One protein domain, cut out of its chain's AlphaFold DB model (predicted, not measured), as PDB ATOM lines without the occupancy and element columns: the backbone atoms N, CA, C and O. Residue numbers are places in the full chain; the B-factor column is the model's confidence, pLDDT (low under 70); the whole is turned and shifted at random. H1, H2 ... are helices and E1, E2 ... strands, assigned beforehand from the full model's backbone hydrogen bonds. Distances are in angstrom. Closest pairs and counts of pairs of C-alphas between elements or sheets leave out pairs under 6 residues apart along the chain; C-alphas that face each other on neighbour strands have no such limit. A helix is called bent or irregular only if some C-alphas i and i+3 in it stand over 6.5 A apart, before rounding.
ATOM      1  N   PHE A   5     229.360 243.631 193.099       86.50
ATOM      2  CA  PHE A   5     228.611 242.702 193.948       86.50
ATOM      3  C   PHE A   5     228.594 243.189 195.400       86.50
ATOM      4  O   PHE A   5     229.542 243.822 195.865       86.50
ATOM      5  N   ALA A   6     227.528 242.897 196.138       85.44
ATOM      6  CA  ALA A   6     227.488 243.127 197.576       85.44
ATOM      7  C   ALA A   6     226.650 242.066 198.296       85.44
ATOM      8  O   ALA A   6     225.695 241.522 197.741       85.44
ATOM      9  N   VAL A   7     226.989 241.817 199.562       86.25
ATOM     10  CA  VAL A   7     226.199 240.983 200.476       86.25
ATOM     11  C   VAL A   7     225.789 241.831 201.671       86.25
ATOM     12  O   VAL A   7     226.644 242.413 202.338       86.25
ATOM     13  N   ALA A   8     224.489 241.897 201.948       87.56
ATOM     14  CA  ALA A   8     223.927 242.615 203.083       87.56
ATOM     15  C   ALA A   8     223.277 241.648 204.083       87.56
ATOM     16  O   ALA A   8     222.464 240.801 203.706       87.56
ATOM     17  N   THR A   9     223.613 241.785 205.364       85.75
ATOM     18  CA  THR A   9     223.152 240.898 206.445       85.75
ATOM     19  C   THR A   9     222.656 241.698 207.645       85.75
ATOM     20  O   THR A   9     223.174 242.769 207.959       85.75
ATOM     21  N   VAL A  10     221.628 241.186 208.328       85.12
ATOM     22  CA  VAL A  10     221.100 241.800 209.556       85.12
ATOM     23  C   VAL A  10     221.912 241.317 210.753       85.12
ATOM     24  O   VAL A  10     222.007 240.117 211.004       85.12
ATOM     25  N   LEU A  11     222.446 242.257 211.528       79.88
ATOM     26  CA  LEU A  11     223.131 241.984 212.784       79.88
ATOM     27  C   LEU A  11     222.180 242.234 213.949       79.88
ATOM     28  O   LEU A  11     221.567 243.296 214.042       79.88
ATOM     29  N   ALA A  12     222.089 241.269 214.859       79.38
ATOM     30  CA  ALA A  12     221.302 241.362 216.085       79.38
ATOM     31  C   ALA A  12     222.185 240.998 217.296       79.38
ATOM     32  O   ALA A  12     222.103 239.874 217.798       79.38
ATOM     33  N   PRO A  13     223.081 241.903 217.741       75.75
ATOM     34  CA  PRO A  13     223.885 241.674 218.940       75.75
ATOM     35  C   PRO A  13     222.982 241.520 220.180       75.75
ATOM     36  O   PRO A  13     221.970 242.219 220.285       75.75
ATOM     37  N   PRO A  14     223.318 240.630 221.135       71.81
ATOM     38  CA  PRO A  14     222.488 240.390 222.314       71.81
ATOM     39  C   PRO A  14     222.334 241.674 223.143       71.81
ATOM     40  O   PRO A  14     223.320 242.283 223.546       71.81
ATOM     41  N   GLY A  15     221.087 242.102 223.363       67.94
ATOM     42  CA  GLY A  15     220.753 243.351 224.063       67.94
ATOM     43  C   GLY A  15     220.946 244.644 223.250       67.94
ATOM     44  O   GLY A  15     220.599 245.716 223.741       67.94
ATOM     45  N   GLY A  16     221.465 244.576 222.019       75.19
ATOM     46  CA  GLY A  16     221.702 245.746 221.169       75.19
ATOM     47  C   GLY A  16     220.597 246.011 220.138       75.19
ATOM     48  O   GLY A  16     219.724 245.181 219.880       75.19
ATOM     49  N   LYS A  17     220.649 247.190 219.504       81.50
ATOM     50  CA  LYS A  17     219.796 247.506 218.346       81.50
ATOM     51  C   LYS A  17     220.224 246.669 217.136       81.50
ATOM     52  O   LYS A  17     221.417 246.475 216.915       81.50
ATOM     53  N   LYS A  18     219.252 246.235 216.325       85.69
ATOM     54  CA  LYS A  18     219.539 245.599 215.032       85.69
ATOM     55  C   LYS A  18     220.190 246.607 214.087       85.69
ATOM     56  O   LYS A  18     219.722 247.742 213.988       85.69
ATOM     57  N   THR A  19     221.206 246.177 213.353       83.31
ATOM     58  CA  THR A  19     221.839 246.947 212.273       83.31
ATOM     59  C   THR A  19     221.921 246.098 211.006       83.31
ATOM     60  O   THR A  19     221.603 244.909 211.022       83.31
ATOM     61  N   VAL A  20     222.309 246.706 209.888       83.88
ATOM     62  CA  VAL A  20     222.658 245.991 208.654       83.88
ATOM     63  C   VAL A  20     224.145 246.206 208.411       83.88
ATOM     64  O   VAL A  20     224.593 247.352 208.427       83.88
ATOM     65  N   SER A  21     224.894 245.128 208.174       79.38
ATOM     66  CA  SER A  21     226.210 245.223 207.537       79.38
ATOM     67  C   SER A  21     226.066 245.028 206.032       79.38
ATOM     68  O   SER A  21     225.163 244.319 205.581       79.38
ATOM     69  N   VAL A  22     226.964 245.640 205.264       78.00
ATOM     70  CA  VAL A  22     227.075 245.451 203.816       78.00
ATOM     71  C   VAL A  22     228.541 245.265 203.458       78.00
ATOM     72  O   VAL A  22     229.324 246.211 203.518       78.00
ATOM     73  N   ALA A  23     228.898 244.055 203.042       71.25
ATOM     74  CA  ALA A  23     230.187 243.773 202.431       71.25
ATOM     75  C   ALA A  23     230.087 244.078 200.928       71.25
ATOM     76  O   ALA A  23     229.591 243.258 200.150       71.25
ATOM     77  N   LEU A  24     230.505 245.283 200.530       62.06
ATOM     78  CA  LEU A  24     230.572 245.720 199.132       62.06
ATOM     79  C   LEU A  24     231.893 245.262 198.501       62.06
ATOM     80  O   LEU A  24     232.956 245.455 199.083       62.06
ATOM     81  N   ARG A  25     231.822 244.626 197.327       65.00
ATOM     82  CA  ARG A  25     232.943 243.906 196.707       65.00
ATOM     83  C   ARG A  25     233.034 244.225 195.216       65.00
ATOM     84  O   ARG A  25     232.127 243.930 194.435       65.00
ATOM     85  N   SER A  26     234.144 244.840 194.816       55.88
ATOM     86  CA  SER A  26     234.440 245.061 193.400       55.88
ATOM     87  C   SER A  26     234.883 243.740 192.774       55.88
ATOM     88  O   SER A  26     235.790 243.094 193.289       55.88
ATOM     89  N   LEU A  27     234.247 243.328 191.675       56.38
ATOM     90  CA  LEU A  27     234.589 242.083 190.971       56.38
ATOM     91  C   LEU A  27     235.798 242.234 190.034       56.38
ATOM     92  O   LEU A  27     236.282 241.243 189.493       56.38
ATOM     93  N   HIS A  28     236.286 243.463 189.856       50.59
ATOM     94  CA  HIS A  28     237.571 243.787 189.240       50.59
ATOM     95  C   HIS A  28     238.144 245.082 189.825       50.59
ATOM     96  O   HIS A  28     237.414 245.897 190.403       50.59
ATOM     97  N   ALA A  29     239.453 245.259 189.642       37.69
ATOM     98  CA  ALA A  29     240.232 246.413 190.086       37.69
ATOM     99  C   ALA A  29     241.044 247.039 188.930       37.69
ATOM    100  O   ALA A  29     242.154 247.525 189.136       37.69
ATOM    101  N   ASP A  30     240.485 247.041 187.714       36.81
ATOM    102  CA  ASP A  30     241.052 247.777 186.578       36.81
ATOM    103  C   ASP A  30     240.909 249.286 186.833       36.81
ATOM    104  O   ASP A  30     239.847 249.883 186.635       36.81
ATOM    105  N   GLY A  31     241.979 249.903 187.338       37.19
ATOM    106  CA  GLY A  31     241.998 251.318 187.694       37.19
ATOM    107  C   GLY A  31     241.843 252.224 186.472       37.19
ATOM    108  O   GLY A  31     242.766 252.346 185.671       37.19
ATOM    109  N   GLY A  32     240.695 252.897 186.351       36.25
ATOM    110  CA  GLY A  32     240.468 253.912 185.315       36.25
ATOM    111  C   GLY A  32     239.006 254.304 185.087       36.25
ATOM    112  O   GLY A  32     238.741 255.441 184.708       36.25
ATOM    113  N   ALA A  33     238.051 253.405 185.340       35.97
ATOM    114  CA  ALA A  33     236.623 253.688 185.172       35.97
ATOM    115  C   ALA A  33     235.994 254.338 186.422       35.97
ATOM    116  O   ALA A  33     236.302 253.960 187.554       35.97
ATOM    117  N   ALA A  34     235.068 255.278 186.212       41.06
ATOM    118  CA  ALA A  34     234.322 255.967 187.267       41.06
ATOM    119  C   ALA A  34     233.235 255.060 187.884       41.06
ATOM    120  O   ALA A  34     232.047 255.190 187.597       41.06
ATOM    121  N   GLY A  35     233.653 254.098 188.710       47.81
ATOM    122  CA  GLY A  35     232.742 253.200 189.416       47.81
ATOM    123  C   GLY A  35     231.871 253.937 190.439       47.81
ATOM    124  O   GLY A  35     232.364 254.760 191.206       47.81
ATOM    125  N   CYS A  36     230.578 253.604 190.485       52.84
ATOM    126  CA  CYS A  36     229.631 254.174 191.446       52.84
ATOM    127  C   CYS A  36     229.985 253.735 192.883       52.84
ATOM    128  O   CYS A  36     229.637 252.627 193.310       52.84
ATOM    129  N   ASP A  37     230.736 254.567 193.610       59.44
ATOM    130  CA  ASP A  37     231.198 254.319 194.983       59.44
ATOM    131  C   ASP A  37     230.080 254.600 196.002       59.44
ATOM    132  O   ASP A  37     230.033 255.615 196.698       59.44
ATOM    133  N   VAL A  38     229.140 253.656 196.073       67.94
ATOM    134  CA  VAL A  38     228.013 253.689 197.010       67.94
ATOM    135  C   VAL A  38     228.508 253.458 198.437       67.94
ATOM    136  O   VAL A  38     229.003 252.380 198.768       67.94
ATOM    137  N   ALA A  39     228.306 254.438 199.320       72.06
ATOM    138  CA  ALA A  39     228.568 254.266 200.746       72.06
ATOM    139  C   ALA A  39     227.752 253.084 201.311       72.06
ATOM    140  O   ALA A  39     226.534 253.018 201.128       72.06
ATOM    141  N   ALA A  40     228.406 252.175 202.043       72.88
ATOM    142  CA  ALA A  40     227.798 250.930 202.527       72.88
ATOM    143  C   ALA A  40     226.483 251.147 203.308       72.88
ATOM    144  O   ALA A  40     225.529 250.393 203.134       72.88
ATOM    145  N   GLY A  41     226.396 252.219 204.107       73.00
ATOM    146  CA  GLY A  41     225.180 252.592 204.842       73.00
ATOM    147  C   GLY A  41     224.017 253.082 203.966       73.00
ATOM    148  O   GLY A  41     222.862 252.905 204.347       73.00
ATOM    149  N   ALA A  42     224.287 253.641 202.782       81.19
ATOM    150  CA  ALA A  42     223.245 253.976 201.810       81.19
ATOM    151  C   ALA A  42     222.726 252.703 201.124       81.19
ATOM    152  O   ALA A  42     221.518 252.472 201.084       81.19
ATOM    153  N   LEU A  43     223.633 251.827 200.675       87.44
ATOM    154  CA  LEU A  43     223.273 250.533 200.084       87.44
ATOM    155  C   LEU A  43     222.483 249.651 201.070       87.44
ATOM    156  O   LEU A  43     221.504 249.020 200.683       87.44
ATOM    157  N   ALA A  44     222.830 249.683 202.362       87.94
ATOM    158  CA  ALA A  44     222.107 248.988 203.430       87.94
ATOM    159  C   ALA A  44     220.605 249.320 203.465       87.94
ATOM    160  O   ALA A  44     219.785 248.435 203.721       87.94
ATOM    161  N   ALA A  45     220.241 250.577 203.187       91.06
ATOM    162  CA  ALA A  45     218.852 251.017 203.153       91.06
ATOM    163  C   ALA A  45     218.092 250.398 201.968       91.06
ATOM    164  O   ALA A  45     216.985 249.899 202.152       91.06
ATOM    165  N   PHE A  46     218.695 250.350 200.776       92.56
ATOM    166  CA  PHE A  46     218.085 249.706 199.603       92.56
ATOM    167  C   PHE A  46     218.002 248.176 199.734       92.56
ATOM    168  O   PHE A  46     217.011 247.588 199.310       92.56
ATOM    169  N   CYS A  47     218.967 247.536 200.405       92.12
ATOM    170  CA  CYS A  47     218.912 246.108 200.743       92.12
ATOM    171  C   CYS A  47     217.819 245.765 201.775       92.12
ATOM    172  O   CYS A  47     217.301 244.648 201.797       92.12
ATOM    173  N   PHE A  48     217.456 246.701 202.657       92.50
ATOM    174  CA  PHE A  48     216.398 246.496 203.649       92.50
ATOM    175  C   PHE A  48     215.473 247.723 203.746       92.50
ATOM    176  O   PHE A  48     215.495 248.425 204.760       92.50
ATOM    177  N   PRO A  49     214.586 247.956 202.751       91.94
ATOM    178  CA  PRO A  49     213.824 249.205 202.628       91.94
ATOM    179  C   PRO A  49     212.941 249.579 203.825       91.94
ATOM    180  O   PRO A  49     212.641 250.748 204.024       91.94
ATOM    181  N   LEU A  50     212.536 248.618 204.662       90.38
ATOM    182  CA  LEU A  50     211.734 248.885 205.867       90.38
ATOM    183  C   LEU A  50     212.567 249.264 207.108       90.38
ATOM    184  O   LEU A  50     211.992 249.661 208.123       90.38
ATOM    185  N   GLY A  51     213.894 249.145 207.026       88.75
ATOM    186  CA  GLY A  51     214.826 249.243 208.148       88.75
ATOM    187  C   GLY A  51     215.248 247.882 208.719       88.75
ATOM    188  O   GLY A  51     214.663 246.832 208.421       88.75
ATOM    189  N   ALA A  52     216.295 247.908 209.550       86.31
ATOM    190  CA  ALA A  52     216.827 246.744 210.267       86.31
ATOM    191  C   ALA A  52     215.903 246.298 211.416       86.31
ATOM    192  O   ALA A  52     215.752 245.107 211.680       86.31
ATOM    193  N   ASP A  53     215.249 247.261 212.070       86.38
ATOM    194  CA  ASP A  53     214.243 247.076 213.118       86.38
ATOM    195  C   ASP A  53     213.105 246.155 212.652       86.38
ATOM    196  O   ASP A  53     212.784 245.177 213.339       86.38
ATOM    197  N   ALA A  54     212.596 246.409 211.442       86.69
ATOM    198  CA  ALA A  54     211.517 245.671 210.790       86.69
ATOM    199  C   ALA A  54     211.875 244.230 210.365       86.69
ATOM    200  O   ALA A  54     210.985 243.477 209.969       86.69
ATOM    201  N   GLN A  55     213.145 243.808 210.435       87.50
ATOM    202  CA  GLN A  55     213.526 242.435 210.085       87.50
ATOM    203  C   GLN A  55     213.271 241.494 211.268       87.50
ATOM    204  O   GLN A  55     213.957 241.556 212.291       87.50
ATOM    205  N   THR A  56     212.276 240.617 211.153       85.38
ATOM    206  CA  THR A  56     212.043 239.530 212.114       85.38
ATOM    207  C   THR A  56     212.967 238.343 211.847       85.38
ATOM    208  O   THR A  56     213.424 238.132 210.720       85.38
ATOM    209  N   ALA A  57     213.238 237.561 212.893       83.88
ATOM    210  CA  ALA A  57     213.834 236.242 212.727       83.88
ATOM    211  C   ALA A  57     212.821 235.302 212.047       83.88
ATOM    212  O   ALA A  57     211.612 235.454 212.244       83.88
ATOM    213  N   LYS A  58     213.302 234.351 211.241       83.69
ATOM    214  CA  LYS A  58     212.467 233.376 210.524       83.69
ATOM    215  C   LYS A  58     213.145 232.009 210.477       83.69
ATOM    216  O   LYS A  58     214.348 231.925 210.246       83.69
ATOM    217  N   ASP A  59     212.354 230.943 210.577       79.62
ATOM    218  CA  ASP A  59     212.834 229.568 210.372       79.62
ATOM    219  C   ASP A  59     212.852 229.177 208.888       79.62
ATOM    220  O   ASP A  59     213.749 228.463 208.426       79.62
ATOM    221  N   ARG A  60     211.868 229.682 208.131       82.94
ATOM    222  CA  ARG A  60     211.694 229.488 206.686       82.94
ATOM    223  C   ARG A  60     211.279 230.800 206.016       82.94
ATOM    224  O   ARG A  60     210.550 231.605 206.593       82.94
ATOM    225  N   MET A  61     211.733 231.000 204.784       87.19
ATOM    226  CA  MET A  61     211.339 232.106 203.912       87.19
ATOM    227  C   MET A  61     211.584 231.674 202.463       87.19
ATOM    228  O   MET A  61     212.615 231.061 202.198       87.19
ATOM    229  N   ALA A  62     210.668 231.982 201.545       87.12
ATOM    230  CA  ALA A  62     210.954 231.879 200.114       87.12
ATOM    231  C   ALA A  62     211.913 233.012 199.690       87.12
ATOM    232  O   ALA A  62     211.874 234.082 200.311       87.12
ATOM    233  N   PRO A  63     212.769 232.817 198.671       91.25
ATOM    234  CA  PRO A  63     213.574 233.904 198.128       91.25
ATOM    235  C   PRO A  63     212.677 234.974 197.477       91.25
ATOM    236  O   PRO A  63     211.729 234.660 196.761       91.25
ATOM    237  N   GLU A  64     212.985 236.245 197.728       93.00
ATOM    238  CA  GLU A  64     212.351 237.416 197.112       93.00
ATOM    239  C   GLU A  64     213.376 238.118 196.206       93.00
ATOM    240  O   GLU A  64     214.412 238.576 196.696       93.00
ATOM    241  N   CYS A  65     213.094 238.259 194.910       94.69
ATOM    242  CA  CYS A  65     213.832 239.178 194.036       94.69
ATOM    243  C   CYS A  65     213.204 240.583 194.075       94.69
ATOM    244  O   CYS A  65     212.042 240.728 194.451       94.69
ATOM    245  N   TYR A  66     213.975 241.624 193.756       95.88
ATOM    246  CA  TYR A  66     213.491 242.988 193.479       95.88
ATOM    247  C   TYR A  66     214.632 243.848 192.920       95.88
ATOM    248  O   TYR A  66     215.798 243.464 193.011       95.88
ATOM    249  N   THR A  67     214.315 245.026 192.381       95.81
ATOM    250  CA  THR A  67     215.316 245.969 191.851       95.81
ATOM    251  C   THR A  67     215.209 247.332 192.538       95.81
ATOM    252  O   THR A  67     214.111 247.828 192.786       95.81
ATOM    253  N   PHE A  68     216.346 247.967 192.817       95.25
ATOM    254  CA  PHE A  68     216.429 249.400 193.110       95.25
ATOM    255  C   PHE A  68     217.241 250.122 192.029       95.25
ATOM    256  O   PHE A  68     217.959 249.490 191.255       95.25
ATOM    257  N   THR A  69     217.170 251.451 191.998       93.25
ATOM    258  CA  THR A  69     217.995 252.277 191.105       93.25
ATOM    259  C   THR A  69     218.698 253.356 191.912       93.25
ATOM    260  O   THR A  69     218.076 254.012 192.745       93.25
ATOM    261  N   LEU A  70     219.985 253.557 191.647       90.88
ATOM    262  CA  LEU A  70     220.762 254.684 192.149       90.88
ATOM    263  C   LEU A  70     220.983 255.667 191.002       90.88
ATOM    264  O   LEU A  70     221.383 255.260 189.912       90.88
ATOM    265  N   THR A  71     220.726 256.950 191.249       88.31
ATOM    266  CA  THR A  71     221.032 258.026 190.295       88.31
ATOM    267  C   THR A  71     222.322 258.709 190.741       88.31
ATOM    268  O   THR A  71     222.425 259.124 191.897       88.31
ATOM    269  N   GLN A  72     223.311 258.786 189.854       82.94
ATOM    270  CA  GLN A  72     224.604 259.418 190.118       82.94
ATOM    271  C   GLN A  72     224.536 260.944 189.919       82.94
ATOM    272  O   GLN A  72     223.541 261.486 189.440       82.94
ATOM    273  N   GLY A  73     225.606 261.657 190.290       72.62
ATOM    274  CA  GLY A  73     225.666 263.126 190.224       72.62
ATOM    275  C   GLY A  73     225.633 263.728 188.810       72.62
ATOM    276  O   GLY A  73     225.393 264.923 188.672       72.62
ATOM    277  N   ASP A  74     225.847 262.915 187.775       75.50
ATOM    278  CA  ASP A  74     225.702 263.260 186.355       75.50
ATOM    279  C   ASP A  74     224.303 262.934 185.787       75.50
ATOM    280  O   ASP A  74     224.020 263.239 184.631       75.50
ATOM    281  N   GLY A  75     223.422 262.320 186.587       75.56
ATOM    282  CA  GLY A  75     222.107 261.830 186.164       75.56
ATOM    283  C   GLY A  75     222.098 260.401 185.604       75.56
ATOM    284  O   GLY A  75     221.017 259.880 185.318       75.56
ATOM    285  N   SER A  76     223.252 259.735 185.477       81.69
ATOM    286  CA  SER A  76     223.313 258.326 185.067       81.69
ATOM    287  C   SER A  76     222.660 257.409 186.112       81.69
ATOM    288  O   SER A  76     222.591 257.733 187.303       81.69
ATOM    289  N   ARG A  77     222.140 256.257 185.671       87.12
ATOM    290  CA  ARG A  77     221.392 255.312 186.516       87.12
ATOM    291  C   ARG A  77     222.098 253.965 186.597       87.12
ATOM    292  O   ARG A  77     222.389 253.355 185.575       87.12
ATOM    293  N   VAL A  78     222.294 253.485 187.821       88.88
ATOM    294  CA  VAL A  78     222.793 252.140 188.127       88.88
ATOM    295  C   VAL A  78     221.643 251.324 188.707       88.88
ATOM    296  O   VAL A  78     221.037 251.725 189.703       88.88
ATOM    297  N   GLN A  79     221.345 250.182 188.097       91.69
ATOM    298  CA  GLN A  79     220.372 249.215 188.590       91.69
ATOM    299  C   GLN A  79     221.028 248.297 189.621       91.69
ATOM    300  O   GLN A  79     222.113 247.764 189.389       91.69
ATOM    301  N   GLY A  80     220.364 248.108 190.757       93.94
ATOM    302  CA  GLY A  80     220.734 247.159 191.798       93.94
ATOM    303  C   GLY A  80     219.728 246.020 191.860       93.94
ATOM    304  O   GLY A  80     218.646 246.176 192.425       93.94
ATOM    305  N   PHE A  81     220.085 244.877 191.282       95.56
ATOM    306  CA  PHE A  81     219.294 243.652 191.347       95.56
ATOM    307  C   PHE A  81     219.541 242.977 192.689       95.56
ATOM    308  O   PHE A  81     220.681 242.653 193.021       95.56
ATOM    309  N   CYS A  82     218.481 242.755 193.459       96.31
ATOM    310  CA  CYS A  82     218.529 242.122 194.768       96.31
ATOM    311  C   CYS A  82     217.918 240.726 194.734       96.31
ATOM    312  O   CYS A  82     216.853 240.521 194.153       96.31
ATOM    313  N   ARG A  83     218.537 239.795 195.465       95.56
ATOM    314  CA  ARG A  83     217.943 238.510 195.836       95.56
ATOM    315  C   ARG A  83     218.031 238.321 197.347       95.56
ATOM    316  O   ARG A  83     219.116 238.204 197.916       95.56
ATOM    317  N   ARG A  84     216.873 238.346 198.006       93.94
ATOM    318  CA  ARG A  84     216.695 238.293 199.460       93.94
ATOM    319  C   ARG A  84     216.261 236.895 199.877       93.94
ATOM    320  O   ARG A  84     215.173 236.458 199.523       93.94
ATOM    321  N   PHE A  85     217.085 236.219 200.664       91.50
ATOM    322  CA  PHE A  85     216.909 234.818 201.051       91.50
ATOM    323  C   PHE A  85     217.156 234.628 202.556       91.50
ATOM    324  O   PHE A  85     217.430 235.592 203.276       91.50
ATOM    325  N   LEU A  86     217.010 233.402 203.060       88.88
ATOM    326  CA  LEU A  86     217.249 233.064 204.466       88.88
ATOM    327  C   LEU A  86     218.407 232.055 204.559       88.88
ATOM    328  O   LEU A  86     218.163 230.862 204.360       88.88
ATOM    329  N   PRO A  87     219.638 232.499 204.880       84.25
ATOM    330  CA  PRO A  87     220.825 231.645 204.865       84.25
ATOM    331  C   PRO A  87     220.662 230.339 205.653       84.25
ATOM    332  O   PRO A  87     219.986 230.340 206.695       84.25
ATOM    333  N   PRO A  88     221.248 229.219 205.191       79.00
ATOM    334  CA  PRO A  88     221.144 227.929 205.870       79.00
ATOM    335  C   PRO A  88     221.703 227.991 207.305       79.00
ATOM    336  O   PRO A  88     222.532 228.849 207.617       79.00
ATOM    337  N   PRO A  89     221.248 227.111 208.217       70.69
ATOM    338  CA  PRO A  89     221.855 227.002 209.539       70.69
ATOM    339  C   PRO A  89     223.335 226.584 209.413       70.69
ATOM    340  O   PRO A  89     223.661 225.776 208.542       70.69
ATOM    341  N   PHE A 110     218.163 235.584 210.461       86.50
ATOM    342  CA  PHE A 110     217.595 236.743 209.770       86.50
ATOM    343  C   PHE A 110     217.837 236.643 208.257       86.50
ATOM    344  O   PHE A 110     218.777 235.963 207.841       86.50
ATOM    345  N   PRO A 111     217.023 237.313 207.420       89.06
ATOM    346  CA  PRO A 111     217.265 237.363 205.982       89.06
ATOM    347  C   PRO A 111     218.610 238.008 205.622       89.06
ATOM    348  O   PRO A 111     219.034 238.974 206.260       89.06
ATOM    349  N   ALA A 112     219.223 237.521 204.546       88.69
ATOM    350  CA  ALA A 112     220.344 238.159 203.863       88.69
ATOM    351  C   ALA A 112     219.911 238.614 202.463       88.69
ATOM    352  O   ALA A 112     218.923 238.112 201.919       88.69
ATOM    353  N   VAL A 113     220.646 239.557 201.875       92.56
ATOM    354  CA  VAL A 113     220.414 240.047 200.511       92.56
ATOM    355  C   VAL A 113     221.715 240.022 199.725       92.56
ATOM    356  O   VAL A 113     222.711 240.614 200.137       92.56
ATOM    357  N   LEU A 114     221.687 239.342 198.585       92.50
ATOM    358  CA  LEU A 114     222.720 239.392 197.556       92.50
ATOM    359  C   LEU A 114     222.357 240.508 196.571       92.50
ATOM    360  O   LEU A 114     221.187 240.625 196.202       92.50
ATOM    361  N   VAL A 115     223.330 241.311 196.139       92.38
ATOM    362  CA  VAL A 115     223.106 242.423 195.203       92.38
ATOM    363  C   VAL A 115     224.104 242.383 194.053       92.38
ATOM    364  O   VAL A 115     225.308 242.293 194.292       92.38
ATOM    365  N   LEU A 116     223.615 242.525 192.818       92.19
ATOM    366  CA  LEU A 116     224.425 242.869 191.646       92.19
ATOM    367  C   LEU A 116     224.070 244.275 191.160       92.19
ATOM    368  O   LEU A 116     222.899 244.583 190.960       92.19
ATOM    369  N   MET A 117     225.089 245.114 190.968       90.88
ATOM    370  CA  MET A 117     224.956 246.490 190.488       90.88
ATOM    371  C   MET A 117     225.606 246.652 189.112       90.88
ATOM    372  O   MET A 117     226.765 246.268 188.929       90.88
ATOM    373  N   THR A 118     224.859 247.218 188.163       88.75
ATOM    374  CA  THR A 118     225.291 247.478 186.779       88.75
ATOM    375  C   THR A 118     224.360 248.496 186.098       88.75
ATOM    376  O   THR A 118     223.364 248.917 186.676       88.75
ATOM    377  N   GLU A 119     224.666 248.909 184.872       84.06
ATOM    378  CA  GLU A 119     223.874 249.881 184.097       84.06
ATOM    379  C   GLU A 119     222.705 249.230 183.332       84.06
ATOM    380  O   GLU A 119     221.694 249.882 183.071       84.06
ATOM    381  N   ALA A 120     222.809 247.942 182.983       85.44
ATOM    382  CA  ALA A 120     221.825 247.251 182.150       85.44
ATOM    383  C   ALA A 120     220.608 246.726 182.933       85.44
ATOM    384  O   ALA A 120     220.739 246.111 183.990       85.44
ATOM    385  N   CYS A 121     219.413 246.873 182.358       87.12
ATOM    386  CA  CYS A 121     218.132 246.496 182.970       87.12
ATOM    387  C   CYS A 121     217.765 244.999 182.834       87.12
ATOM    388  O   CYS A 121     216.586 244.661 182.801       87.12
ATOM    389  N   TRP A 122     218.736 244.085 182.711       89.31
ATOM    390  CA  TRP A 122     218.498 242.674 182.348       89.31
ATOM    391  C   TRP A 122     218.063 241.794 183.534       89.31
ATOM    392  O   TRP A 122     218.779 240.879 183.949       89.31
ATOM    393  N   SER A 123     216.877 242.064 184.089       87.88
ATOM    394  CA  SER A 123     216.388 241.448 185.332       87.88
ATOM    395  C   SER A 123     216.393 239.919 185.315       87.88
ATOM    396  O   SER A 123     216.893 239.313 186.258       87.88
ATOM    397  N   GLY A 124     215.906 239.282 184.244       85.75
ATOM    398  CA  GLY A 124     215.878 237.815 184.138       85.75
ATOM    399  C   GLY A 124     217.271 237.173 184.224       85.75
ATOM    400  O   GLY A 124     217.464 236.199 184.953       85.75
ATOM    401  N   LEU A 125     218.262 237.770 183.554       90.81
ATOM    402  CA  LEU A 125     219.652 237.310 183.575       90.81
ATOM    403  C   LEU A 125     220.278 237.508 184.961       90.81
ATOM    404  O   LEU A 125     220.830 236.564 185.528       90.81
ATOM    405  N   PHE A 126     220.162 238.707 185.541       92.88
ATOM    406  CA  PHE A 126     220.810 239.015 186.820       92.88
ATOM    407  C   PHE A 126     220.143 238.333 188.022       92.88
ATOM    408  O   PHE A 126     220.852 237.919 188.937       92.88
ATOM    409  N   PHE A 127     218.823 238.113 188.014       93.12
ATOM    410  CA  PHE A 127     218.157 237.310 189.046       93.12
ATOM    411  C   PHE A 127     218.544 235.823 188.967       93.12
ATOM    412  O   PHE A 127     218.826 235.233 190.012       93.12
ATOM    413  N   LYS A 128     218.661 235.231 187.765       91.19
ATOM    414  CA  LYS A 128     219.175 233.853 187.598       91.19
ATOM    415  C   LYS A 128     220.655 233.753 188.001       91.19
ATOM    416  O   LYS A 128     221.067 232.762 188.599       91.19
ATOM    417  N   ALA A 129     221.465 234.783 187.741       91.94
ATOM    418  CA  ALA A 129     222.862 234.824 188.180       91.94
ATOM    419  C   ALA A 129     222.983 234.915 189.714       91.94
ATOM    420  O   ALA A 129     223.771 234.183 190.313       91.94
ATOM    421  N   LEU A 130     222.166 235.753 190.362       92.88
ATOM    422  CA  LEU A 130     222.070 235.838 191.825       92.88
ATOM    423  C   LEU A 130     221.593 234.525 192.462       92.88
ATOM    424  O   LEU A 130     222.011 234.202 193.570       92.88
ATOM    425  N   GLU A 131     220.746 233.758 191.776       91.56
ATOM    426  CA  GLU A 131     220.311 232.430 192.215       91.56
ATOM    427  C   GLU A 131     221.446 231.400 192.186       91.56
ATOM    428  O   GLU A 131     221.654 230.696 193.173       91.56
ATOM    429  N   VAL A 132     222.242 231.358 191.111       89.88
ATOM    430  CA  VAL A 132     223.455 230.521 191.054       89.88
ATOM    431  C   VAL A 132     224.434 230.909 192.170       89.88
ATOM    432  O   VAL A 132     224.980 230.034 192.840       89.88
ATOM    433  N   VAL A 133     224.606 232.208 192.433       88.81
ATOM    434  CA  VAL A 133     225.445 232.712 193.535       88.81
ATOM    435  C   VAL A 133     224.893 232.320 194.912       88.81
ATOM    436  O   VAL A 133     225.684 231.951 195.778       88.81
ATOM    437  N   GLU A 134     223.571 232.327 195.125       87.94
ATOM    438  CA  GLU A 134     222.957 231.812 196.360       87.94
ATOM    439  C   GLU A 134     223.317 230.338 196.579       87.94
ATOM    440  O   GLU A 134     223.817 229.991 197.651       87.94
ATOM    441  N   GLN A 135     223.127 229.480 195.567       86.25
ATOM    442  CA  GLN A 135     223.415 228.047 195.703       86.25
ATOM    443  C   GLN A 135     224.909 227.785 195.944       86.25
ATOM    444  O   GLN A 135     225.252 226.972 196.802       86.25
ATOM    445  N   LEU A 136     225.805 228.506 195.256       84.00
ATOM    446  CA  LEU A 136     227.253 228.388 195.462       84.00
ATOM    447  C   LEU A 136     227.681 228.817 196.879       84.00
ATOM    448  O   LEU A 136     228.480 228.112 197.493       84.00
ATOM    449  N   LEU A 137     227.140 229.919 197.417       81.19
ATOM    450  CA  LEU A 137     227.436 230.389 198.782       81.19
ATOM    451  C   LEU A 137     226.834 229.488 199.873       81.19
ATOM    452  O   LEU A 137     227.411 229.352 200.952       81.19
ATOM    453  N   CYS A 138     225.677 228.871 199.613       79.31
ATOM    454  CA  CYS A 138     225.065 227.924 200.543       79.31
ATOM    455  C   CYS A 138     225.819 226.587 200.572       79.31
ATOM    456  O   CYS A 138     226.026 226.029 201.649       79.31
ATOM    457  N   ALA A 139     226.256 226.086 199.412       76.75
ATOM    458  CA  ALA A 139     226.944 224.802 199.290       76.75
ATOM    459  C   ALA A 139     228.394 224.822 199.800       76.75
ATOM    460  O   ALA A 139     228.857 223.821 200.341       76.75
ATOM    461  N   SER A 140     229.104 225.951 199.683       69.75
ATOM    462  CA  SER A 140     230.436 226.112 200.288       69.75
ATOM    463  C   SER A 140     230.399 226.262 201.816       69.75
ATOM    464  O   SER A 140     231.452 226.275 202.449       69.75
ATOM    465  N   GLY A 141     229.206 226.391 202.417       61.84
ATOM    466  CA  GLY A 141     229.032 226.621 203.853       61.84
ATOM    467  C   GLY A 141     229.676 227.924 204.335       61.84
ATOM    468  O   GLY A 141     230.139 227.982 205.475       61.84
ATOM    469  N   ASP A 142     229.770 228.932 203.457       59.28
ATOM    470  CA  ASP A 142     230.701 230.047 203.617       59.28
ATOM    471  C   ASP A 142     230.483 230.822 204.929       59.28
ATOM    472  O   ASP A 142     229.366 231.208 205.294       59.28
ATOM    473  N   ALA A 143     231.588 231.116 205.617       51.16
ATOM    474  CA  ALA A 143     231.607 231.923 206.829       51.16
ATOM    475  C   ALA A 143     230.968 233.307 206.621       51.16
ATOM    476  O   ALA A 143     230.443 233.874 207.577       51.16
ATOM    477  N   LEU A 144     230.925 233.816 205.385       55.62
ATOM    478  CA  LEU A 144     230.211 235.040 205.001       55.62
ATOM    479  C   LEU A 144     228.720 235.066 205.381       55.62
ATOM    480  O   LEU A 144     228.151 236.147 205.525       55.62
ATOM    481  N   LEU A 145     228.081 233.903 205.547       62.34
ATOM    482  CA  LEU A 145     226.672 233.791 205.939       62.34
ATOM    483  C   LEU A 145     226.465 233.518 207.443       62.34
ATOM    484  O   LEU A 145     225.327 233.546 207.912       62.34
ATOM    485  N   ALA A 146     227.536 233.246 208.201       49.94
ATOM    486  CA  ALA A 146     227.450 232.714 209.570       49.94
ATOM    487  C   ALA A 146     228.451 233.304 210.589       49.94
ATOM    488  O   ALA A 146     228.360 233.008 211.786       49.94
ATOM    489  N   ARG A 147     229.426 234.099 210.139       47.06
ATOM    490  CA  ARG A 147     230.542 234.639 210.930       47.06
ATOM    491  C   ARG A 147     230.806 236.112 210.592       47.06
ATOM    492  O   ARG A 147     229.968 236.762 209.980       47.06
ATOM    493  N   ASP A 148     231.897 236.652 211.135       46.50
ATOM    494  CA  ASP A 148     232.065 238.085 211.391       46.50
ATOM    495  C   ASP A 148     231.820 238.984 210.151       46.50
ATOM    496  O   ASP A 148     232.537 238.868 209.152       46.50
ATOM    497  N   PRO A 149     230.822 239.890 210.197       49.06
ATOM    498  CA  PRO A 149     230.407 240.729 209.068       49.06
ATOM    499  C   PRO A 149     231.405 241.839 208.699       49.06
ATOM    500  O   PRO A 149     231.091 242.666 207.841       49.06
ATOM    501  N   LEU A 150     232.563 241.894 209.367       41.16
ATOM    502  CA  LEU A 150     233.645 242.850 209.128       41.16
ATOM    503  C   LEU A 150     234.681 242.374 208.093       41.16
ATOM    504  O   LEU A 150     235.552 243.153 207.715       41.16
ATOM    505  N   ALA A 151     234.607 241.127 207.612       48.25
ATOM    506  CA  ALA A 151     235.502 240.631 206.564       48.25
ATOM    507  C   ALA A 151     235.227 241.347 205.216       48.25
ATOM    508  O   ALA A 151     234.141 241.171 204.650       48.25
ATOM    509  N   PRO A 152     236.170 242.133 204.655       50.78
ATOM    510  CA  PRO A 152     235.880 242.986 203.502       50.78
ATOM    511  C   PRO A 152     235.665 242.195 202.205       50.78
ATOM    512  O   PRO A 152     234.775 242.533 201.428       50.78
ATOM    513  N   GLU A 153     236.401 241.103 201.988       55.38
ATOM    514  CA  GLU A 153     236.510 240.428 200.685       55.38
ATOM    515  C   GLU A 153     235.887 239.022 200.648       55.38
ATOM    516  O   GLU A 153     235.659 238.379 201.676       55.38
ATOM    517  N   LEU A 154     235.570 238.546 199.438       62.50
ATOM    518  CA  LEU A 154     235.282 237.129 199.195       62.50
ATOM    519  C   LEU A 154     236.597 236.355 199.389       62.50
ATOM    520  O   LEU A 154     237.596 236.775 198.807       62.50
ATOM    521  N   PRO A 155     236.630 235.243 200.151       62.62
ATOM    522  CA  PRO A 155     237.846 234.449 200.297       62.62
ATOM    523  C   PRO A 155     238.429 234.066 198.934       62.62
ATOM    524  O   PRO A 155     237.697 233.600 198.055       62.62
ATOM    525  N   ALA A 156     239.738 234.249 198.750       56.66
ATOM    526  CA  ALA A 156     240.422 233.862 197.521       56.66
ATOM    527  C   ALA A 156     240.275 232.342 197.311       56.66
ATOM    528  O   ALA A 156     240.798 231.550 198.092       56.66
ATOM    529  N   GLY A 157     239.513 231.948 196.284       64.56
ATOM    530  CA  GLY A 157     239.098 230.560 196.042       64.56
ATOM    531  C   GLY A 157     237.611 230.259 196.289       64.56
ATOM    532  O   GLY A 157     237.175 229.149 196.002       64.56
ATOM    533  N   CYS A 158     236.801 231.213 196.767       76.31
ATOM    534  CA  CYS A 158     235.352 231.023 196.906       76.31
ATOM    535  C   CYS A 158     234.685 230.799 195.524       76.31
ATOM    536  O   CYS A 158     234.804 231.673 194.655       76.31
ATOM    537  N   PRO A 159     233.930 229.699 195.304       81.12
ATOM    538  CA  PRO A 159     233.287 229.402 194.017       81.12
ATOM    539  C   PRO A 159     232.389 230.532 193.493       81.12
ATOM    540  O   PRO A 159     232.401 230.843 192.303       81.12
ATOM    541  N   ALA A 160     231.660 231.218 194.377       83.25
ATOM    542  CA  ALA A 160     230.822 232.355 193.997       83.25
ATOM    543  C   ALA A 160     231.627 233.518 193.382       83.25
ATOM    544  O   ALA A 160     231.144 234.176 192.461       83.25
ATOM    545  N   ALA A 161     232.863 233.751 193.840       80.50
ATOM    546  CA  ALA A 161     233.732 234.804 193.315       80.50
ATOM    547  C   ALA A 161     234.223 234.483 191.894       80.50
ATOM    548  O   ALA A 161     234.143 235.330 191.006       80.50
ATOM    549  N   ALA A 162     234.676 233.247 191.664       83.25
ATOM    550  CA  ALA A 162     235.151 232.792 190.355       83.25
ATOM    551  C   ALA A 162     234.030 232.773 189.298       83.25
ATOM    552  O   ALA A 162     234.246 233.197 188.160       83.25
ATOM    553  N   PHE A 163     232.817 232.358 189.681       87.75
ATOM    554  CA  PHE A 163     231.639 232.441 188.814       87.75
ATOM    555  C   PHE A 163     231.315 233.896 188.428       87.75
ATOM    556  O   PHE A 163     231.140 234.206 187.248       87.75
ATOM    557  N   LEU A 164     231.288 234.805 189.410       86.81
ATOM    558  CA  LEU A 164     230.998 236.225 189.185       86.81
ATOM    559  C   LEU A 164     232.060 236.935 188.332       86.81
ATOM    560  O   LEU A 164     231.700 237.785 187.518       86.81
ATOM    561  N   ALA A 165     233.336 236.564 188.467       84.88
ATOM    562  CA  ALA A 165     234.401 237.049 187.591       84.88
ATOM    563  C   ALA A 165     234.169 236.611 186.134       84.88
ATOM    564  O   ALA A 165     234.088 237.464 185.252       84.88
ATOM    565  N   SER A 166     233.939 235.315 185.875       87.38
ATOM    566  CA  SER A 166     233.722 234.841 184.497       87.38
ATOM    567  C   SER A 166     232.437 235.396 183.865       87.38
ATOM    568  O   SER A 166     232.402 235.628 182.656       87.38
ATOM    569  N   LEU A 167     231.394 235.664 184.661       88.88
ATOM    570  CA  LEU A 167     230.213 236.406 184.209       88.88
ATOM    571  C   LEU A 167     230.579 237.846 183.804       88.88
ATOM    572  O   LEU A 167     230.201 238.284 182.719       88.88
ATOM    573  N   ALA A 168     231.336 238.569 184.635       87.00
ATOM    574  CA  ALA A 168     231.769 239.935 184.339       87.00
ATOM    575  C   ALA A 168     232.655 240.012 183.080       87.00
ATOM    576  O   ALA A 168     232.485 240.922 182.273       87.00
ATOM    577  N   ASP A 169     233.544 239.042 182.859       86.50
ATOM    578  CA  ASP A 169     234.383 238.960 181.655       86.50
ATOM    579  C   ASP A 169     233.547 238.768 180.384       86.50
ATOM    580  O   ASP A 169     233.746 239.453 179.379       86.50
ATOM    581  N   ARG A 170     232.543 237.886 180.440       87.12
ATOM    582  CA  ARG A 170     231.643 237.603 179.310       87.12
ATOM    583  C   ARG A 170     230.711 238.779 179.010       87.12
ATOM    584  O   ARG A 170     230.432 239.043 177.847       87.12
ATOM    585  N   LEU A 171     230.303 239.541 180.026       85.69
ATOM    586  CA  LEU A 171     229.570 240.806 179.862       85.69
ATOM    587  C   LEU A 171     230.474 241.968 179.397       85.69
ATOM    588  O   LEU A 171     229.996 242.916 178.768       85.69
ATOM    589  N   ARG A 172     231.789 241.910 179.655       83.06
ATOM    590  CA  ARG A 172     232.775 242.851 179.096       83.06
ATOM    591  C   ARG A 172     233.028 242.651 177.604       83.06
ATOM    592  O   ARG A 172     233.394 243.620 176.952       83.06
ATOM    593  N   ALA A 173     232.745 241.474 177.048       82.06
ATOM    594  CA  ALA A 173     232.826 241.217 175.608       82.06
ATOM    595  C   ALA A 173     231.690 241.858 174.773       82.06
ATOM    596  O   ALA A 173     231.670 241.673 173.562       82.06
ATOM    597  N   HIS A 174     230.749 242.585 175.398       77.38
ATOM    598  CA  HIS A 174     229.574 243.195 174.747       77.38
ATOM    599  C   HIS A 174     228.802 242.239 173.802       77.38
ATOM    600  O   HIS A 174     228.605 242.548 172.626       77.38
ATOM    601  N   PRO A 175     228.343 241.072 174.302       80.38
ATOM    602  CA  PRO A 175     227.537 240.134 173.522       80.38
ATOM    603  C   PRO A 175     226.224 240.773 173.019       80.38
ATOM    604  O   PRO A 175     225.642 241.603 173.727       80.38
ATOM    605  N   PRO A 176     225.736 240.379 171.826       81.12
ATOM    606  CA  PRO A 176     224.520 240.933 171.235       81.12
ATOM    607  C   PRO A 176     223.255 240.523 172.003       81.12
ATOM    608  O   PRO A 176     223.176 239.434 172.577       81.12
ATOM    609  N   LEU A 177     222.241 241.393 171.964       82.56
ATOM    610  CA  LEU A 177     220.901 241.115 172.489       82.56
ATOM    611  C   LEU A 177     220.276 239.897 171.792       82.56
ATOM    612  O   LEU A 177     220.556 239.625 170.626       82.56
ATOM    613  N   GLY A 178     219.467 239.131 172.525       81.94
ATOM    614  CA  GLY A 178     218.922 237.841 172.079       81.94
ATOM    615  C   GLY A 178     219.948 236.701 171.953       81.94
ATOM    616  O   GLY A 178     219.554 235.549 171.785       81.94
ATOM    617  N   GLY A 179     221.253 236.983 172.054       84.81
ATOM    618  CA  GLY A 179     222.303 235.967 172.118       84.81
ATOM    619  C   GLY A 179     222.350 235.242 173.468       84.81
ATOM    620  O   GLY A 179     221.658 235.604 174.418       84.81
ATOM    621  N   ALA A 180     223.211 234.232 173.587       85.75
ATOM    622  CA  ALA A 180     223.413 233.490 174.831       85.75
ATOM    623  C   ALA A 180     224.870 233.555 175.310       85.75
ATOM    624  O   ALA A 180     225.805 233.462 174.513       85.75
ATOM    625  N   ILE A 181     225.069 233.662 176.627       88.00
ATOM    626  CA  ILE A 181     226.377 233.518 177.275       88.00
ATOM    627  C   ILE A 181     226.403 232.268 178.159       88.00
ATOM    628  O   ILE A 181     225.601 232.105 179.077       88.00
ATOM    629  N   ARG A 182     227.372 231.385 177.901       87.44
ATOM    630  CA  ARG A 182     227.694 230.242 178.768       87.44
ATOM    631  C   ARG A 182     228.740 230.667 179.786       87.44
ATOM    632  O   ARG A 182     229.819 231.102 179.385       87.44
ATOM    633  N   VAL A 183     228.440 230.544 181.076       87.75
ATOM    634  CA  VAL A 183     229.373 230.833 182.176       87.75
ATOM    635  C   VAL A 183     229.780 229.506 182.827       87.75
ATOM    636  O   VAL A 183     228.900 228.799 183.321       87.75
ATOM    637  N   PRO A 184     231.071 229.119 182.822       85.62
ATOM    638  CA  PRO A 184     231.513 227.867 183.430       85.62
ATOM    639  C   PRO A 184     231.280 227.883 184.943       85.62
ATOM    640  O   PRO A 184     231.484 228.907 185.602       85.62
ATOM    641  N   LEU A 185     230.879 226.741 185.499       83.00
ATOM    642  CA  LEU A 185     230.867 226.547 186.942       83.00
ATOM    643  C   LEU A 185     232.304 226.264 187.422       83.00
ATOM    644  O   LEU A 185     233.002 225.452 186.810       83.00
ATOM    645  N   PRO A 186     232.785 226.942 188.477       80.81
ATOM    646  CA  PRO A 186     234.141 226.746 188.979       80.81
ATOM    647  C   PRO A 186     234.281 225.432 189.769       80.81
ATOM    648  O   PRO A 186     233.305 224.965 190.363       80.81
ATOM    649  N   PRO A 187     235.493 224.844 189.829       68.44
ATOM    650  CA  PRO A 187     235.737 223.595 190.547       68.44
ATOM    651  C   PRO A 187     235.321 223.696 192.022       68.44
ATOM    652  O   PRO A 187     235.453 224.743 192.655       68.44
ATOM    653  N   GLY A 188     234.788 222.597 192.560       63.56
ATOM    654  CA  GLY A 188     234.128 222.569 193.871       63.56
ATOM    655  C   GLY A 188     232.619 222.855 193.830       63.56
ATOM    656  O   GLY A 188     231.936 222.629 194.828       63.56
ATOM    657  N   SER A 189     232.051 223.253 192.682       67.88
ATOM    658  CA  SER A 189     230.594 223.388 192.504       67.88
ATOM    659  C   SER A 189     229.817 222.068 192.629       67.88
ATOM    660  O   SER A 189     228.592 222.106 192.721       67.88
ATOM    661  N   ALA A 190     230.487 220.911 192.671       61.12
ATOM    662  CA  ALA A 190     229.874 219.592 192.855       61.12
ATOM    663  C   ALA A 190     228.974 219.505 194.106       61.12
ATOM    664  O   ALA A 190     227.899 218.913 194.047       61.12
ATOM    665  N   ALA A 191     229.330 220.178 195.208       60.06
ATOM    666  CA  ALA A 191     228.474 220.258 196.399       60.06
ATOM    667  C   ALA A 191     227.160 221.035 196.153       60.06
ATOM    668  O   ALA A 191     226.150 220.773 196.803       60.06
ATOM    669  N   ALA A 192     227.158 221.967 195.193       62.44
ATOM    670  CA  ALA A 192     225.970 222.691 194.742       62.44
ATOM    671  C   ALA A 192     225.216 221.960 193.615       62.44
ATOM    672  O   ALA A 192     224.078 222.323 193.327       62.44
ATOM    673  N   ALA A 193     225.801 220.933 192.984       59.22
ATOM    674  CA  ALA A 193     225.229 220.250 191.824       59.22
ATOM    675  C   ALA A 193     223.771 219.771 192.000       59.22
ATOM    676  O   ALA A 193     222.988 220.042 191.094       59.22
ATOM    677  N   PRO A 194     223.326 219.151 193.117       57.59
ATOM    678  CA  PRO A 194     221.916 218.757 193.261       57.59
ATOM    679  C   PRO A 194     220.945 219.945 193.380       57.59
ATOM    680  O   PRO A 194     219.763 219.792 193.084       57.59
ATOM    681  N   LEU A 195     221.426 221.129 193.777       59.09
ATOM    682  CA  LEU A 195     220.641 222.369 193.844       59.09
ATOM    683  C   LEU A 195     220.667 223.118 192.499       59.09
ATOM    684  O   LEU A 195     219.660 223.673 192.067       59.09
ATOM    685  N   LEU A 196     221.806 223.078 191.802       64.62
ATOM    686  CA  LEU A 196     221.980 223.618 190.452       64.62
ATOM    687  C   LEU A 196     221.341 222.735 189.369       64.62
ATOM    688  O   LEU A 196     221.023 223.245 188.300       64.62
ATOM    689  N   ALA A 197     221.091 221.448 189.629       55.28
ATOM    690  CA  ALA A 197     220.519 220.506 188.666       55.28
ATOM    691  C   ALA A 197     219.182 220.988 188.079       55.28
ATOM    692  O   ALA A 197     218.968 220.853 186.881       55.28
ATOM    693  N   GLY A 198     218.315 221.617 188.881       56.59
ATOM    694  CA  GLY A 198     217.069 222.215 188.379       56.59
ATOM    695  C   GLY A 198     217.295 223.428 187.463       56.59
ATOM    696  O   GLY A 198     216.570 223.607 186.489       56.59
ATOM    697  N   LEU A 199     218.329 224.229 187.732       55.91
ATOM    698  CA  LEU A 199     218.696 225.423 186.954       55.91
ATOM    699  C   LEU A 199     219.440 225.081 185.654       55.91
ATOM    700  O   LEU A 199     219.343 225.830 184.679       55.91
ATOM    701  N   LEU A 200     220.170 223.962 185.658       55.34
ATOM    702  CA  LEU A 200     220.857 223.379 184.506       55.34
ATOM    703  C   LEU A 200     219.874 222.614 183.607       55.34
ATOM    704  O   LEU A 200     219.821 222.884 182.415       55.34
ATOM    705  N   ALA A 201     219.009 221.761 184.166       46.34
ATOM    706  CA  ALA A 201     217.970 221.064 183.399       46.34
ATOM    707  C   ALA A 201     216.970 222.037 182.739       46.34
ATOM    708  O   ALA A 201     216.509 221.789 181.630       46.34
ATOM    709  N   ALA A 202     216.689 223.181 183.373       41.28
ATOM    710  CA  ALA A 202     215.903 224.265 182.776       41.28
ATOM    711  C   ALA A 202     216.646 225.062 181.678       41.28
ATOM    712  O   ALA A 202     216.037 225.916 181.039       41.28
ATOM    713  N   SER A 221     228.510 224.195 182.755       79.06
ATOM    714  CA  SER A 221     228.329 225.641 182.573       79.06
ATOM    715  C   SER A 221     226.850 226.015 182.614       79.06
ATOM    716  O   SER A 221     226.000 225.220 182.221       79.06
ATOM    717  N   VAL A 222     226.541 227.218 183.098       82.62
ATOM    718  CA  VAL A 222     225.180 227.765 183.100       82.62
ATOM    719  C   VAL A 222     225.017 228.663 181.880       82.62
ATOM    720  O   VAL A 222     225.786 229.608 181.698       82.62
ATOM    721  N   GLU A 223     224.005 228.388 181.060       85.06
ATOM    722  CA  GLU A 223     223.620 229.272 179.961       85.06
ATOM    723  C   GLU A 223     222.621 230.343 180.429       85.06
ATOM    724  O   GLU A 223     221.614 230.066 181.103       85.06
ATOM    725  N   PHE A 224     222.926 231.586 180.054       87.50
ATOM    726  CA  PHE A 224     222.081 232.759 180.222       87.50
ATOM    727  C   PHE A 224     221.756 233.330 178.846       87.50
ATOM    728  O   PHE A 224     222.650 233.784 178.133       87.50
ATOM    729  N   GLN A 225     220.475 233.342 178.494       84.94
ATOM    730  CA  GLN A 225     219.981 234.107 177.356       84.94
ATOM    731  C   GLN A 225     219.980 235.594 177.727       84.94
ATOM    732  O   GLN A 225     219.541 235.972 178.818       84.94
ATOM    733  N   LEU A 226     220.492 236.435 176.833       86.81
ATOM    734  CA  LEU A 226     220.293 237.876 176.895       86.81
ATOM    735  C   LEU A 226     218.883 238.197 176.388       86.81
ATOM    736  O   LEU A 226     218.391 237.522 175.483       86.81
ATOM    737  N   PRO A 227     218.227 239.239 176.923       85.56
ATOM    738  CA  PRO A 227     216.946 239.670 176.383       85.56
ATOM    739  C   PRO A 227     217.103 240.122 174.919       85.56
ATOM    740  O   PRO A 227     218.119 240.744 174.592       85.56
TER     741      PRO A 227
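AT A GLANCE: This is residues 5 to 89, 110 to 202 and 221 to 227 of the 1265 residues of the protein "UDENN domain-containing protein" of Raphidocelis subcapitata (UniProt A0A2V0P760). A strongly twisted wall of five strands, E2 E1 E5 E4 E3, curls round the short helix H1 on one face, while the long helix H2 packs slantwise on the other. Beyond H2, helices H3 and H4 and the two-stranded sheet E6 E7 form a cover over its far side. The 185 printed residues include four named helices and seven named strands, in the order E1 E2 H1 E3 E4 E5 H2 H3 E6 H4 E7; both sheets are antiparallel and the class is mixed, helices and strands. The whole is compact, with a radius of gyration of the C-alphas of 16.4 A and spans of 52 by 45 by 28 A.

IN THESE COORDINATES: In the large sheet, E2 is residues 19 to 26, 22.8 A long, E1 is 5 to 11, 19.6 A, E5 is 112 to 118, 20.1 A, E4 is 77 to 85, 25.5 A, and E3 is 64 to 71, 23.4 A. E1 begins at C-alpha 5 (228.611, 242.702, 193.948). H1 is residues 40 to 47; H2 is 123 to 139, 24.2 A long, from C-alpha 123 (216.388, 241.448, 185.332); H3 is 159 to 172, 20.1 A. E6 is 180 to 184, H4 is 189 to 201, and E7 is 221 to 225, ending at C-alpha 225 (219.981, 234.107, 177.356). H4 is irregular: C-alphas 191 and 194 are 7.4 A apart.

HOW THE PARTS SIT: Between neighbour strands, N 7 and O 23 of E1 and E2, a hairpin, are 3.0 A apart, N 8 and O 113 of E1 and E5 2.8 A, N 81 and O 116 of E4 and E5 2.8 A, and N 68 and O 80 of the hairpin E3 and E4 2.9 A, within hydrogen-bond range. H1 and H2 are on opposite faces, making three layers, helices on both faces of a sheet. The closest C-alphas of H1 and E2 are those of Ala 40 and Val 22, 5.7 A. H2 has a height over the sheet of 8.4 A and runs slantwise to the strands, at 42 degrees to E5 on the local plane; its closest C-alpha pair with E4 is Leu 130 and Arg 83, 6.3 A. H2, with residues 133 to 137 alone, touches H3 in a helical hairpin, at a shallow tilt of 23 degrees, opposite ways; the closest C-alphas, of Val 133 and Ala 160, are 5.4 A apart. With residues 132 to 139 alone, H2 touches H4 at a shallow tilt of 32 degrees, only just short of steep; the closest C-alphas, of Ala 139 and Ala 192, are 5.1 A apart. H3 only grazes the large sheet; its closest C-alphas with E6 are Leu 167 and Val 183, 6.0 A. In E6 and E7, N 181 and O 224 are 2.9 A apart. Every O i to N i+4 pair is within hydrogen-bond range in H2 and H3, but 2 of 4 in H1 and 5 of 9 in H4.

THE WHOLE: The C-alphas farthest apart, of Gly 15 and Pro 176, are 53.0 A apart. Residues 90 to 109 and 203 to 220 are not printed, with gaps of 10.6 A and 12.5 A. E2 to H1, H1 to E3 and H2 to H3 are long links; residues 29 to 34 stand free. Mean pLDDT of the printed part is 77.4, and it is under 70 at residues 15, 24 to 38, 140 to 157 and 187 to 202.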